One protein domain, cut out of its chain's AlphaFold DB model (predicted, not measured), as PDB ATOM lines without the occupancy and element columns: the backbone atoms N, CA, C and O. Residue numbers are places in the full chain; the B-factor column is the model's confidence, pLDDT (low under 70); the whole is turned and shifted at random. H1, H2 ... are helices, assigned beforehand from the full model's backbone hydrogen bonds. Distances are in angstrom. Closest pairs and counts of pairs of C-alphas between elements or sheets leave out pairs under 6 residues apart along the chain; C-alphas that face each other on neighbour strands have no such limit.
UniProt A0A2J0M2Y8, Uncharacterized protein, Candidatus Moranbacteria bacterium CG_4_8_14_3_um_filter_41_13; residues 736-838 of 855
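Overview. This is residues 736 to 838 of the 855 residues of an uncharacterized protein of Candidatus Moranbacteria bacterium CG_4_8_14_3_um_filter_41_13 (UniProt A0A2J0M2Y8). H4, the longest helix, is crossed by H3 and met by the last turn of H1. H6 runs nearly along H4 a little way off; short H2 and H5 lie farther out. The 103 printed residues hold six named helices, H1 to H6, no named strand: all helix, compact, radius of gyration 13.5 A, spans 42 by 32 by 23 A.

Along the chain. Find C-alpha 739 at (10.079, 0.145, 17.292); H1 runs 16.5 A to 750. Next come H2, 765 to 768; H3, 773 to 784; H4, 797 to 813, 24.1 A; H5, 819 to 825; H6, 831 to C-alpha 838 at (18.204, -3.695, 9.701).

Arrangement. H3 touches H4, closest C-alphas Ala 780 and Leu 800, 5.0 A, only just about perpendicular at 71 degrees. H1 touches H4 with residues 748 to 750 alone, closest C-alphas Ile 749 and Asn 802, 5.1 A. Inside H1, H3, H4, H5 and H6 every O i to N i+4 pair is within hydrogen-bond range; H2, with 4 residues, is too short for such a pair.

Size, cuts and confidence. The printed part has no cut. Links 751 to 764 and 785 to 796 are long; pLDDT is under 70 at 752 to 763.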
ATOM      1  N   SER A 736      11.240  -3.245  21.717       89.75
ATOM      2  CA  SER A 736      10.430  -2.038  21.889       89.75
ATOM      3  C   SER A 736      11.227  -0.733  21.740       89.75
ATOM      4  O   SER A 736      10.679   0.259  21.260       89.75
ATOM      5  N   ILE A 737      12.525  -0.736  22.068       89.44
ATOM      6  CA  ILE A 737      13.431   0.418  21.947       89.44
ATOM      7  C   ILE A 737      13.719   0.751  20.468       89.44
ATOM      8  O   ILE A 737      13.980   1.909  20.129       89.44
ATOM      9  N   LEU A 738      13.641  -0.237  19.571       89.81
ATOM     10  CA  LEU A 738      13.846  -0.078  18.127       89.81
ATOM     11  C   LEU A 738      12.544   0.209  17.361       89.81
ATOM     12  O   LEU A 738      12.599   0.732  16.246       89.81
ATOM     13  N   GLN A 739      11.376  -0.062  17.946       91.94
ATOM     14  CA  GLN A 739      10.079   0.145  17.292       91.94
ATOM     15  C   GLN A 739       9.829   1.599  16.822       91.94
ATOM     16  O   GLN A 739       9.375   1.764  15.686       91.94
ATOM     17  N   PRO A 740      10.172   2.667  17.580       91.25
ATOM     18  CA  PRO A 740      10.064   4.043  17.087       91.25
ATOM     19  C   PRO A 740      10.917   4.293  15.840       91.25
ATOM     20  O   PRO A 740      10.471   4.950  14.908       91.25
ATOM     21  N   ARG A 741      12.113   3.696  15.767       89.12
ATOM     22  CA  ARG A 741      13.025   3.845  14.625       89.12
ATOM     23  C   ARG A 741      12.467   3.215  13.349       89.12
ATOM     24  O   ARG A 741      12.571   3.804  12.276       89.12
ATOM     25  N   VAL A 742      11.877   2.025  13.467       91.94
ATOM     26  CA  VAL A 742      11.203   1.350  12.345       91.94
ATOM     27  C   VAL A 742      10.001   2.173  11.869       91.94
ATOM     28  O   VAL A 742       9.762   2.260  10.666       91.94
ATOM     29  N   ASN A 743       9.283   2.838  12.785       89.56
ATOM     30  CA  ASN A 743       8.215   3.778  12.431       89.56
ATOM     31  C   ASN A 743       8.758   5.005  11.678       89.56
ATOM     32  O   ASN A 743       8.224   5.340  10.624       89.56
ATOM     33  N   ASP A 744       9.821   5.642  12.179       87.81
ATOM     34  CA  ASP A 744      10.431   6.823  11.555       87.81
ATOM     35  C   ASP A 744      10.897   6.530  10.123       87.81
ATOM     36  O   ASP A 744      10.603   7.298   9.208       87.81
ATOM     37  N   TRP A 745      11.579   5.401   9.907       90.69
ATOM     38  CA  TRP A 745      11.994   4.971   8.570       90.69
ATOM     39  C   TRP A 745      10.804   4.633   7.671       90.69
ATOM     40  O   TRP A 745      10.798   5.046   6.516       90.69
ATOM     41  N   TYR A 746       9.775   3.949   8.181       90.38
ATOM     42  CA  TYR A 746       8.555   3.696   7.408       90.38
ATOM     43  C   TYR A 746       7.932   5.008   6.899       90.38
ATOM     44  O   TYR A 746       7.636   5.138   5.712       90.38
ATOM     45  N   MET A 747       7.793   6.000   7.784       86.25
ATOM     46  CA  MET A 747       7.238   7.309   7.434       86.25
ATOM     47  C   MET A 747       8.142   8.089   6.470       86.25
ATOM     48  O   MET A 747       7.626   8.786   5.606       86.25
ATOM     49  N   GLN A 748       9.466   7.965   6.579       83.81
ATOM     50  CA  GLN A 748      10.421   8.622   5.677       83.81
ATOM     51  C   GLN A 748      10.463   8.000   4.272       83.81
ATOM     52  O   GLN A 748      10.682   8.714   3.300       83.81
ATOM     53  N   ILE A 749      10.259   6.686   4.156       88.38
ATOM     54  CA  ILE A 749      10.310   5.980   2.868       88.38
ATOM     55  C   ILE A 749       8.988   6.124   2.103       88.38
ATOM     56  O   ILE A 749       8.997   6.414   0.907       88.38
ATOM     57  N   PHE A 750       7.854   5.891   2.775       88.50
ATOM     58  CA  PHE A 750       6.574   5.631   2.104       88.50
ATOM     59  C   PHE A 750       5.565   6.787   2.154       88.50
ATOM     60  O   PHE A 750       4.551   6.724   1.453       88.50
ATOM     61  N   ARG A 751       5.815   7.847   2.937       81.50
ATOM     62  CA  ARG A 751       4.981   9.058   2.920       81.50
ATOM     63  C   ARG A 751       5.335   9.924   1.711       81.50
ATOM     64  O   ARG A 751       6.505  10.184   1.455       81.50
ATOM     65  N   VAL A 752       4.309  10.413   1.028       69.19
ATOM     66  CA  VAL A 752       4.398  11.425  -0.032       69.19
ATOM     67  C   VAL A 752       3.693  12.673   0.482       69.19
ATOM     68  O   VAL A 752       2.617  12.567   1.071       69.19
ATOM     69  N   GLU A 753       4.306  13.844   0.327       58.09
ATOM     70  CA  GLU A 753       3.803  15.075   0.959       58.09
ATOM     71  C   GLU A 753       2.779  15.823   0.092       58.09
ATOM     72  O   GLU A 753       1.929  16.523   0.634       58.09
ATOM     73  N   ASN A 754       2.787  15.591  -1.226       60.09
ATOM     74  CA  ASN A 754       1.859  16.185  -2.192       60.09
ATOM     75  C   ASN A 754       1.262  15.108  -3.136       60.09
ATOM     76  O   ASN A 754       1.672  15.020  -4.295       60.09
ATOM     77  N   PRO A 755       0.332  14.248  -2.666       57.03
ATOM     78  CA  PRO A 755      -0.306  13.228  -3.503       57.03
ATOM     79  C   PRO A 755      -1.183  13.853  -4.600       57.03
ATOM     80  O   PRO A 755      -1.844  14.872  -4.385       57.03
ATOM     81  N   THR A 756      -1.232  13.227  -5.777       55.00
ATOM     82  CA  THR A 756      -2.105  13.681  -6.872       55.00
ATOM     83  C   THR A 756      -3.577  13.348  -6.611       55.00
ATOM     84  O   THR A 756      -3.915  12.386  -5.925       55.00
ATOM     85  N   LEU A 757      -4.484  14.155  -7.175       46.81
ATOM     86  CA  LEU A 757      -5.934  13.961  -7.059       46.81
ATOM     87  C   LEU A 757      -6.350  12.548  -7.509       46.81
ATOM     88  O   LEU A 757      -6.207  12.200  -8.678       46.81
ATOM     89  N   GLY A 758      -6.886  11.760  -6.571       57.00
ATOM     90  CA  GLY A 758      -7.290  10.365  -6.782       57.00
ATOM     91  C   GLY A 758      -6.283   9.309  -6.301       57.00
ATOM     92  O   GLY A 758      -6.593   8.124  -6.360       57.00
ATOM     93  N   GLN A 759      -5.109   9.709  -5.806       57.78
ATOM     94  CA  GLN A 759      -4.142   8.806  -5.178       57.78
ATOM     95  C   GLN A 759      -4.489   8.609  -3.696       57.78
ATOM     96  O   GLN A 759      -4.611   9.587  -2.956       57.78
ATOM     97  N   ASP A 760      -4.653   7.358  -3.253       50.69
ATOM     98  CA  ASP A 760      -5.019   7.092  -1.859       50.69
ATOM     99  C   ASP A 760      -3.873   7.459  -0.898       50.69
ATOM    100  O   ASP A 760      -2.693   7.189  -1.130       50.69
ATOM    101  N   TRP A 761      -4.246   8.161   0.166       52.50
ATOM    102  CA  TRP A 761      -3.430   9.167   0.862       52.50
ATOM    103  C   TRP A 761      -2.521   8.575   1.942       52.50
ATOM    104  O   TRP A 761      -1.539   9.195   2.352       52.50
ATOM    105  N   ILE A 762      -2.837   7.362   2.395       53.62
ATOM    106  CA  ILE A 762      -2.011   6.552   3.285       53.62
ATOM    107  C   ILE A 762      -2.094   5.119   2.770       53.62
ATOM    108  O   ILE A 762      -3.081   4.428   3.019       53.62
ATOM    109  N   VAL A 763      -1.041   4.640   2.104       60.44
ATOM    110  CA  VAL A 763      -0.879   3.191   1.950       60.44
ATOM    111  C   VAL A 763      -0.604   2.643   3.349       60.44
ATOM    112  O   VAL A 763       0.398   2.992   3.984       60.44
ATOM    113  N   ASP A 764      -1.555   1.869   3.868       78.44
ATOM    114  CA  ASP A 764      -1.573   1.456   5.268       78.44
ATOM    115  C   ASP A 764      -0.266   0.740   5.648       78.44
ATOM    116  O   ASP A 764       0.246  -0.122   4.927       78.44
ATOM    117  N   LYS A 765       0.257   1.062   6.835       85.69
ATOM    118  CA  LYS A 765       1.420   0.389   7.417       85.69
ATOM    119  C   LYS A 765       1.188  -1.114   7.572       85.69
ATOM    120  O   LYS A 765       2.148  -1.876   7.451       85.69
ATOM    121  N   THR A 766      -0.052  -1.570   7.779       86.44
ATOM    122  CA  THR A 766      -0.361  -3.013   7.766       86.44
ATOM    123  C   THR A 766      -0.446  -3.617   6.360       86.44
ATOM    124  O   THR A 766      -0.478  -4.841   6.254       86.44
ATOM    125  N   GLN A 767      -0.466  -2.812   5.292       88.31
ATOM    126  CA  GLN A 767      -0.429  -3.268   3.898       88.31
ATOM    127  C   GLN A 767       1.007  -3.283   3.360       88.31
ATOM    128  O   GLN A 767       1.511  -4.366   3.073       88.31
ATOM    129  N   ILE A 768       1.725  -2.147   3.331       90.12
ATOM    130  CA  ILE A 768       3.153  -2.136   2.926       90.12
ATOM    131  C   ILE A 768       3.978  -3.040   3.844       90.12
ATOM    132  O   ILE A 768       4.840  -3.775   3.375       90.12
ATOM    133  N   GLY A 769       3.673  -3.065   5.145       91.31
ATOM    134  CA  GLY A 769       4.322  -3.964   6.098       91.31
ATOM    135  C   GLY A 769       4.109  -5.462   5.835       91.31
ATOM    136  O   GLY A 769       4.762  -6.256   6.499       91.31
ATOM    137  N   LYS A 770       3.235  -5.852   4.893       94.56
ATOM    138  CA  LYS A 770       3.028  -7.236   4.426       94.56
ATOM    139  C   LYS A 770       3.541  -7.490   3.003       94.56
ATOM    140  O   LYS A 770       3.558  -8.641   2.582       94.56
ATOM    141  N   VAL A 771       3.945  -6.456   2.261       94.88
ATOM    142  CA  VAL A 771       4.515  -6.610   0.913       94.88
ATOM    143  C   VAL A 771       5.821  -7.401   1.004       94.88
ATOM    144  O   VAL A 771       6.658  -7.105   1.863       94.88
ATOM    145  N   GLU A 772       6.010  -8.391   0.127       96.50
ATOM    146  CA  GLU A 772       7.263  -9.148   0.066       96.50
ATOM    147  C   GLU A 772       8.423  -8.239  -0.359       96.50
ATOM    148  O   GLU A 772       8.358  -7.495  -1.344       96.50
ATOM    149  N   ILE A 773       9.534  -8.326   0.371       96.25
ATOM    150  CA  ILE A 773      10.720  -7.502   0.129       96.25
ATOM    151  C   ILE A 773      11.342  -7.767  -1.250       96.25
ATOM    152  O   ILE A 773      12.005  -6.895  -1.809       96.25
ATOM    153  N   MET A 774      11.108  -8.952  -1.818       95.12
ATOM    154  CA  MET A 774      11.593  -9.338  -3.141       95.12
ATOM    155  C   MET A 774      10.885  -8.580  -4.269       95.12
ATOM    156  O   MET A 774      11.570  -8.093  -5.171       95.12
ATOM    157  N   ASP A 775       9.562  -8.398  -4.198       95.31
ATOM    158  CA  ASP A 775       8.835  -7.554  -5.156       95.31
ATOM    159  C   ASP A 775       9.184  -6.073  -4.964       95.31
ATOM    160  O   ASP A 775       9.448  -5.374  -5.940       95.31
ATOM    161  N   MET A 776       9.340  -5.612  -3.718       95.25
ATOM    162  CA  MET A 776       9.820  -4.253  -3.424       95.25
ATOM    163  C   MET A 776      11.200  -3.970  -4.053       95.25
ATOM    164  O   MET A 776      11.422  -2.931  -4.676       95.25
ATOM    165  N   MET A 777      12.134  -4.921  -3.947       93.88
ATOM    166  CA  MET A 777      13.468  -4.841  -4.558       93.88
ATOM    167  C   MET A 777      13.442  -4.954  -6.094       93.88
ATOM    168  O   MET A 777      14.311  -4.389  -6.766       93.88
ATOM    169  N   LYS A 778      12.471  -5.678  -6.658       94.81
ATOM    170  CA  LYS A 778      12.250  -5.829  -8.106       94.81
ATOM    171  C   LYS A 778      11.669  -4.550  -8.709       94.81
ATOM    172  O   LYS A 778      12.212  -4.060  -9.696       94.81
ATOM    173  N   ASP A 779      10.662  -3.958  -8.082       95.81
ATOM    174  CA  ASP A 779      10.044  -2.704  -8.519       95.81
ATOM    175  C   ASP A 779      11.008  -1.522  -8.389       95.81
ATOM    176  O   ASP A 779      11.181  -0.752  -9.334       95.81
ATOM    177  N   ALA A 780      11.743  -1.438  -7.275       93.69
ATOM    178  CA  ALA A 780      12.823  -0.468  -7.109       93.69
ATOM    179  C   ALA A 780      13.904  -0.611  -8.197       93.69
ATOM    180  O   ALA A 780      14.484   0.384  -8.638       93.69
ATOM    181  N   ARG A 781      14.166  -1.833  -8.682       92.44
ATOM    182  CA  ARG A 781      15.072  -2.074  -9.813       92.44
ATOM    183  C   ARG A 781      14.459  -1.640 -11.150       92.44
ATOM    184  O   ARG A 781      15.172  -1.010 -11.923       92.44
ATOM    185  N   LEU A 782      13.177  -1.915 -11.400       90.50
ATOM    186  CA  LEU A 782      12.458  -1.466 -12.604       90.50
ATOM    187  C   LEU A 782      12.406   0.067 -12.698       90.50
ATOM    188  O   LEU A 782      12.684   0.623 -13.761       90.50
ATOM    189  N   TYR A 783      12.154   0.750 -11.578       91.06
ATOM    190  CA  TYR A 783      12.229   2.210 -11.476       91.06
ATOM    191  C   TYR A 783      13.634   2.733 -11.828       91.06
ATOM    192  O   TYR A 783      13.786   3.600 -12.685       91.06
ATOM    193  N   ASN A 784      14.690   2.140 -11.253       87.88
ATOM    194  CA  ASN A 784      16.082   2.492 -11.577       87.88
ATOM    195  C   ASN A 784      16.501   2.136 -13.022       87.88
ATOM    196  O   ASN A 784      17.543   2.596 -13.489       87.88
ATOM    197  N   GLN A 785      15.712   1.332 -13.741       91.38
ATOM    198  CA  GLN A 785      15.878   1.060 -15.174       91.38
ATOM    199  C   GLN A 785      15.072   2.024 -16.066       91.38
ATOM    200  O   GLN A 785      15.177   1.938 -17.288       91.38
ATOM    201  N   GLY A 786      14.311   2.953 -15.479       91.31
ATOM    202  CA  GLY A 786      13.499   3.933 -16.200       91.31
ATOM    203  C   GLY A 786      12.103   3.444 -16.595       91.31
ATOM    204  O   GLY A 786      11.458   4.103 -17.408       91.31
ATOM    205  N   SER A 787      11.620   2.322 -16.041       86.12
ATOM    206  CA  SER A 787      10.192   2.000 -16.147       86.12
ATOM    207  C   SER A 787       9.369   3.045 -15.392       86.12
ATOM    208  O   SER A 787       9.809   3.566 -14.369       86.12
ATOM    209  N   LEU A 788       8.165   3.337 -15.886       81.06
ATOM    210  CA  LEU A 788       7.204   4.238 -15.237       81.06
ATOM    211  C   LEU A 788       5.983   3.495 -14.670       81.06
ATOM    212  O   LEU A 788       5.173   4.095 -13.967       81.06
ATOM    213  N   SER A 789       5.847   2.201 -14.962       85.69
ATOM    214  CA  SER A 789       4.701   1.362 -14.599       85.69
ATOM    215  C   SER A 789       5.106  -0.116 -14.462       85.69
ATOM    216  O   SER A 789       6.278  -0.470 -14.618       85.69
ATOM    217  N   GLY A 790       4.135  -0.984 -14.148       84.44
ATOM    218  CA  GLY A 790       4.347  -2.433 -14.012       84.44
ATOM    219  C   GLY A 790       4.845  -2.891 -12.636       84.44
ATOM    220  O   GLY A 790       5.309  -4.021 -12.510       84.44
ATOM    221  N   TYR A 791       4.761  -2.027 -11.620       90.94
ATOM    222  CA  TYR A 791       5.177  -2.322 -10.249       90.94
ATOM    223  C   TYR A 791       4.212  -3.303  -9.565       90.94
ATOM    224  O   TYR A 791       3.025  -3.003  -9.419       90.94
ATOM    225  N   ALA A 792       4.715  -4.457  -9.123       87.88
ATOM    226  CA  ALA A 792       3.925  -5.483  -8.434       87.88
ATOM    227  C   ALA A 792       3.414  -5.022  -7.053       87.88
ATOM    228  O   ALA A 792       2.349  -5.442  -6.605       87.88
ATOM    229  N   THR A 793       4.152  -4.129  -6.396       90.81
ATOM    230  CA  THR A 793       3.834  -3.554  -5.079       90.81
ATOM    231  C   THR A 793       2.771  -2.454  -5.113       90.81
ATOM    232  O   THR A 793       2.328  -2.011  -4.053       90.81
ATOM    233  N   GLY A 794       2.384  -1.969  -6.300       88.88
ATOM    234  CA  GLY A 794       1.442  -0.854  -6.465       88.88
ATOM    235  C   GLY A 794       1.959   0.517  -6.003       88.88
ATOM    236  O   GLY A 794       1.215   1.495  -6.072       88.88
ATOM    237  N   LEU A 795       3.213   0.616  -5.543       88.69
ATOM    238  CA  LEU A 795       3.812   1.881  -5.115       88.69
ATOM    239  C   LEU A 795       4.106   2.818  -6.286       88.69
ATOM    240  O   LEU A 795       4.334   2.392  -7.420       88.69
ATOM    241  N   ASN A 796       4.157   4.117  -5.990       88.62
ATOM    242  CA  ASN A 796       4.565   5.116  -6.969       88.62
ATOM    243  C   ASN A 796       6.103   5.221  -7.082       88.62
ATOM    244  O   ASN A 796       6.857   4.758  -6.223       88.62
ATOM    245  N   GLY A 797       6.579   5.859  -8.156       88.50
ATOM    246  CA  GLY A 797       8.014   5.981  -8.436       88.50
ATOM    247  C   GLY A 797       8.816   6.749  -7.375       88.50
ATOM    248  O   GLY A 797      10.001   6.482  -7.211       88.50
ATOM    249  N   GLU A 798       8.200   7.664  -6.622       88.00
ATOM    250  CA  GLU A 798       8.876   8.394  -5.543       88.00
ATOM    251  C   GLU A 798       9.072   7.510  -4.305       88.00
ATOM    252  O   GLU A 798      10.171   7.451  -3.759       88.00
ATOM    253  N   GLN A 799       8.057   6.737  -3.915       90.44
ATOM    254  CA  GLN A 799       8.167   5.750  -2.835       90.44
ATOM    255  C   GLN A 799       9.202   4.663  -3.179       90.44
ATOM    256  O   GLN A 799      10.023   4.290  -2.338       90.44
ATOM    257  N   LEU A 800       9.225   4.199  -4.435       92.88
ATOM    258  CA  LEU A 800      10.217   3.233  -4.925       92.88
ATOM    259  C   LEU A 800      11.635   3.820  -4.985       92.88
ATOM    260  O   LEU A 800      12.591   3.125  -4.631       92.88
ATOM    261  N   LYS A 801      11.789   5.098  -5.356       91.81
ATOM    262  CA  LYS A 801      13.058   5.839  -5.246       91.81
ATOM    263  C   LYS A 801      13.518   5.922  -3.791       91.81
ATOM    264  O   LYS A 801      14.642   5.531  -3.484       91.81
ATOM    265  N   ASN A 802      12.645   6.366  -2.889       91.50
ATOM    266  CA  ASN A 802      12.953   6.532  -1.470       91.50
ATOM    267  C   ASN A 802      13.343   5.197  -0.812       91.50
ATOM    268  O   ASN A 802      14.261   5.156   0.016       91.50
ATOM    269  N   PHE A 803      12.701   4.096  -1.218       94.19
ATOM    270  CA  PHE A 803      13.075   2.746  -0.804       94.19
ATOM    271  C   PHE A 803      14.409   2.296  -1.425       94.19
ATOM    272  O   PHE A 803      15.240   1.716  -0.725       94.19
ATOM    273  N   ALA A 804      14.664   2.580  -2.706       92.62
ATOM    274  CA  ALA A 804      15.942   2.270  -3.349       92.62
ATOM    275  C   ALA A 804      17.115   2.999  -2.670       92.62
ATOM    276  O   ALA A 804      18.146   2.381  -2.392       92.62
ATOM    277  N   ASP A 805      16.948   4.284  -2.357       92.06
ATOM    278  CA  ASP A 805      17.945   5.107  -1.668       92.06
ATOM    279  C   ASP A 805      18.150   4.656  -0.213       92.06
ATOM    280  O   ASP A 805      19.293   4.575   0.248       92.06
ATOM    281  N   PHE A 806      17.078   4.272   0.494       94.06
ATOM    282  CA  PHE A 806      17.174   3.615   1.803       94.06
ATOM    283  C   PHE A 806      18.007   2.332   1.716       94.06
ATOM    284  O   PHE A 806      19.012   2.176   2.408       94.06
ATOM    285  N   SER A 807      17.613   1.430   0.817       93.31
ATOM    286  CA  SER A 807      18.175   0.089   0.648       93.31
ATOM    287  C   SER A 807      19.652   0.125   0.228       93.31
ATOM    288  O   SER A 807      20.439  -0.714   0.671       93.31
ATOM    289  N   GLN A 808      20.072   1.129  -0.551       91.44
ATOM    290  CA  GLN A 808      21.486   1.396  -0.855       91.44
ATOM    291  C   GLN A 808      22.273   1.939   0.348       91.44
ATOM    292  O   GLN A 808      23.470   1.672   0.477       91.44
ATOM    293  N   GLN A 809      21.637   2.707   1.236       91.75
ATOM    294  CA  GLN A 809      22.290   3.209   2.446       91.75
ATOM    295  C   GLN A 809      22.373   2.146   3.548       91.75
ATOM    296  O   GLN A 809      23.369   2.123   4.271       91.75
ATOM    297  N   VAL A 810      21.435   1.196   3.616       91.94
ATOM    298  CA  VAL A 810      21.605  -0.038   4.407       91.94
ATOM    299  C   VAL A 810      22.894  -0.754   3.993       91.94
ATOM    300  O   VAL A 810      23.756  -0.973   4.839       91.94
ATOM    301  N   ASP A 811      23.095  -0.982   2.689       89.75
ATOM    302  CA  ASP A 811      24.293  -1.646   2.133       89.75
ATOM    303  C   ASP A 811      25.609  -0.877   2.393       89.75
ATOM    304  O   ASP A 811      26.703  -1.424   2.237       89.75
ATOM    305  N   LYS A 812      25.518   0.404   2.779       89.06
ATOM    306  CA  LYS A 812      26.650   1.278   3.125       89.06
ATOM    307  C   LYS A 812      26.956   1.289   4.627       89.06
ATOM    308  O   LYS A 812      28.126   1.397   4.992       89.06
ATOM    309  N   TYR A 813      25.933   1.235   5.483       88.06
ATOM    310  CA  TYR A 813      26.067   1.447   6.931       88.06
ATOM    311  C   TYR A 813      25.942   0.161   7.762       88.06
ATOM    312  O   TYR A 813      26.673   0.017   8.742       88.06
ATOM    313  N   ALA A 814      25.100  -0.799   7.369       84.81
ATOM    314  CA  ALA A 814      24.989  -2.105   8.023       84.81
ATOM    315  C   ALA A 814      26.042  -3.076   7.459       84.81
ATOM    316  O   ALA A 814      25.724  -4.032   6.758       84.81
ATOM    317  N   ILE A 815      27.323  -2.829   7.753       77.94
ATOM    318  CA  ILE A 815      28.471  -3.566   7.176       77.94
ATOM    319  C   ILE A 815      28.400  -5.091   7.435       77.94
ATOM    320  O   ILE A 815      28.970  -5.873   6.676       77.94
ATOM    321  N   THR A 816      27.700  -5.522   8.487       86.69
ATOM    322  CA  THR A 816      27.485  -6.936   8.846       86.69
ATOM    323  C   THR A 816      26.230  -7.563   8.230       86.69
ATOM    324  O   THR A 816      26.036  -8.767   8.378       86.69
ATOM    325  N   PHE A 817      25.371  -6.791   7.562       91.69
ATOM    326  CA  PHE A 817      24.126  -7.284   6.977       91.69
ATOM    327  C   PHE A 817      24.373  -7.879   5.586       91.69
ATOM    328  O   PHE A 817      24.391  -7.168   4.578       91.69
ATOM    329  N   ASP A 818      24.539  -9.203   5.502       91.19
ATOM    330  CA  ASP A 818      24.486  -9.887   4.208       91.19
ATOM    331  C   ASP A 818      23.031  -9.983   3.725       91.19
ATOM    332  O   ASP A 818      22.315 -10.964   3.932       91.19
ATOM    333  N   LYS A 819      22.620  -8.933   3.019       90.69
ATOM    334  CA  LYS A 819      21.340  -8.795   2.319       90.69
ATOM    335  C   LYS A 819      21.004  -9.967   1.395       90.69
ATOM    336  O   LYS A 819      19.828 -10.275   1.224       90.69
ATOM    337  N   LYS A 820      22.002 -10.643   0.808       89.50
ATOM    338  CA  LYS A 820      21.752 -11.852   0.007       89.50
ATOM    339  C   LYS A 820      21.434 -13.028   0.912       89.50
ATOM    340  O   LYS A 820      20.464 -13.727   0.647       89.50
ATOM    341  N   ALA A 821      22.213 -13.235   1.973       91.50
ATOM    342  CA  ALA A 821      21.928 -14.278   2.954       91.50
ATOM    343  C   ALA A 821      20.540 -14.088   3.589       91.50
ATOM    344  O   ALA A 821      19.807 -15.066   3.717       91.50
ATOM    345  N   PHE A 822      20.139 -12.846   3.890       94.50
ATOM    346  CA  PHE A 822      18.794 -12.516   4.368       94.50
ATOM    347  C   PHE A 822      17.705 -12.947   3.370       94.50
ATOM    348  O   PHE A 822      16.850 -13.751   3.732       94.50
ATOM    349  N   PHE A 823      17.770 -12.517   2.101       92.31
ATOM    350  CA  PHE A 823      16.772 -12.905   1.088       92.31
ATOM    351  C   PHE A 823      16.779 -14.409   0.751       92.31
ATOM    352  O   PHE A 823      15.731 -14.967   0.444       92.31
ATOM    353  N   TYR A 824      17.928 -15.095   0.834       90.94
ATOM    354  CA  TYR A 824      17.995 -16.552   0.640       90.94
ATOM    355  C   TYR A 824      17.454 -17.357   1.829       90.94
ATOM    356  O   TYR A 824      16.974 -18.470   1.627       90.94
ATOM    357  N   SER A 825      17.540 -16.831   3.055       93.69
ATOM    358  CA  SER A 825      16.989 -17.481   4.257       93.69
ATOM    359  C   SER A 825      15.515 -17.144   4.493       93.69
ATOM    360  O   SER A 825      14.787 -17.969   5.041       93.69
ATOM    361  N   HIS A 826      15.060 -15.981   4.024       95.06
ATOM    362  CA  HIS A 826      13.695 -15.489   4.188       95.06
ATOM    363  C   HIS A 826      13.115 -15.046   2.827       95.06
ATOM    364  O   HIS A 826      12.951 -13.847   2.590       95.06
ATOM    365  N   PRO A 827      12.797 -15.985   1.911       92.19
ATOM    366  CA  PRO A 827      12.271 -15.646   0.583       92.19
ATOM    367  C   PRO A 827      10.943 -14.873   0.646       92.19
ATOM    368  O   PRO A 827      10.712 -14.006  -0.187       92.19
ATOM    369  N   HIS A 828      10.134 -15.136   1.678       95.75
ATOM    370  CA  HIS A 828       8.858 -14.470   1.971       95.75
ATOM    371  C   HIS A 828       8.981 -13.383   3.059       95.75
ATOM    372  O   HIS A 828       8.009 -13.081   3.749       95.75
ATOM    373  N   ALA A 829      10.177 -12.820   3.284       96.31
ATOM    374  CA  ALA A 829      10.337 -11.699   4.213       96.31
ATOM    375  C   ALA A 829       9.504 -10.496   3.760       96.31
ATOM    376  O   ALA A 829       9.562 -10.089   2.598       96.31
ATOM    377  N   THR A 830       8.787  -9.872   4.691       97.12
ATOM    378  CA  THR A 830       8.066  -8.630   4.398       97.12
ATOM    379  C   THR A 830       8.994  -7.414   4.460       97.12
ATOM    380  O   THR A 830      10.090  -7.459   5.035       97.12
ATOM    381  N   VAL A 831       8.528  -6.270   3.952       95.75
ATOM    382  CA  VAL A 831       9.154  -4.960   4.208       95.75
ATOM    383  C   VAL A 831       9.315  -4.688   5.707       95.75
ATOM    384  O   VAL A 831      10.326  -4.117   6.117       95.75
ATOM    385  N   MET A 832       8.362  -5.113   6.542       95.44
ATOM    386  CA  MET A 832       8.448  -4.903   7.987       95.44
ATOM    387  C   MET A 832       9.568  -5.736   8.618       95.44
ATOM    388  O   MET A 832      10.282  -5.236   9.484       95.44
ATOM    389  N   ASP A 833       9.766  -6.975   8.169       96.00
ATOM    390  CA  ASP A 833      10.811  -7.855   8.704       96.00
ATOM    391  C   ASP A 833      12.205  -7.416   8.247       96.00
ATOM    392  O   ASP A 833      13.134  -7.385   9.054       96.00
ATOM    393  N   TYR A 834      12.331  -6.946   7.003       96.19
ATOM    394  CA  TYR A 834      13.547  -6.289   6.519       96.19
ATOM    395  C   TYR A 834      13.910  -5.048   7.353       96.19
ATOM    396  O   TYR A 834      15.060  -4.893   7.766       96.19
ATOM    397  N   LEU A 835      12.938  -4.176   7.657       95.25
ATOM    398  CA  LEU A 835      13.179  -2.991   8.488       95.25
ATOM    399  C   LEU A 835      13.546  -3.352   9.937       95.25
ATOM    400  O   LEU A 835      14.421  -2.696  10.507       95.25
ATOM    401  N   LYS A 836      12.931  -4.392  10.521       95.44
ATOM    402  CA  LYS A 836      13.292  -4.918  11.851       95.44
ATOM    403  C   LYS A 836      14.731  -5.437  11.880       95.44
ATOM    404  O   LYS A 836      15.491  -5.018  12.747       95.44
ATOM    405  N   GLU A 837      15.116  -6.296  10.936       95.25
ATOM    406  CA  GLU A 837      16.449  -6.921  10.894       95.25
ATOM    407  C   GLU A 837      17.568  -5.881  10.684       95.25
ATOM    408  O   GLU A 837      18.658  -5.983  11.246       95.25
ATOM    409  N   VAL A 838      17.281  -4.817   9.929       94.94
ATOM    410  CA  VAL A 838      18.204  -3.695   9.701       94.94
ATOM    411  C   VAL A 838      18.294  -2.741  10.906       94.94
ATOM    412  O   VAL A 838      19.359  -2.169  11.156       94.94
TER     413      VAL A 838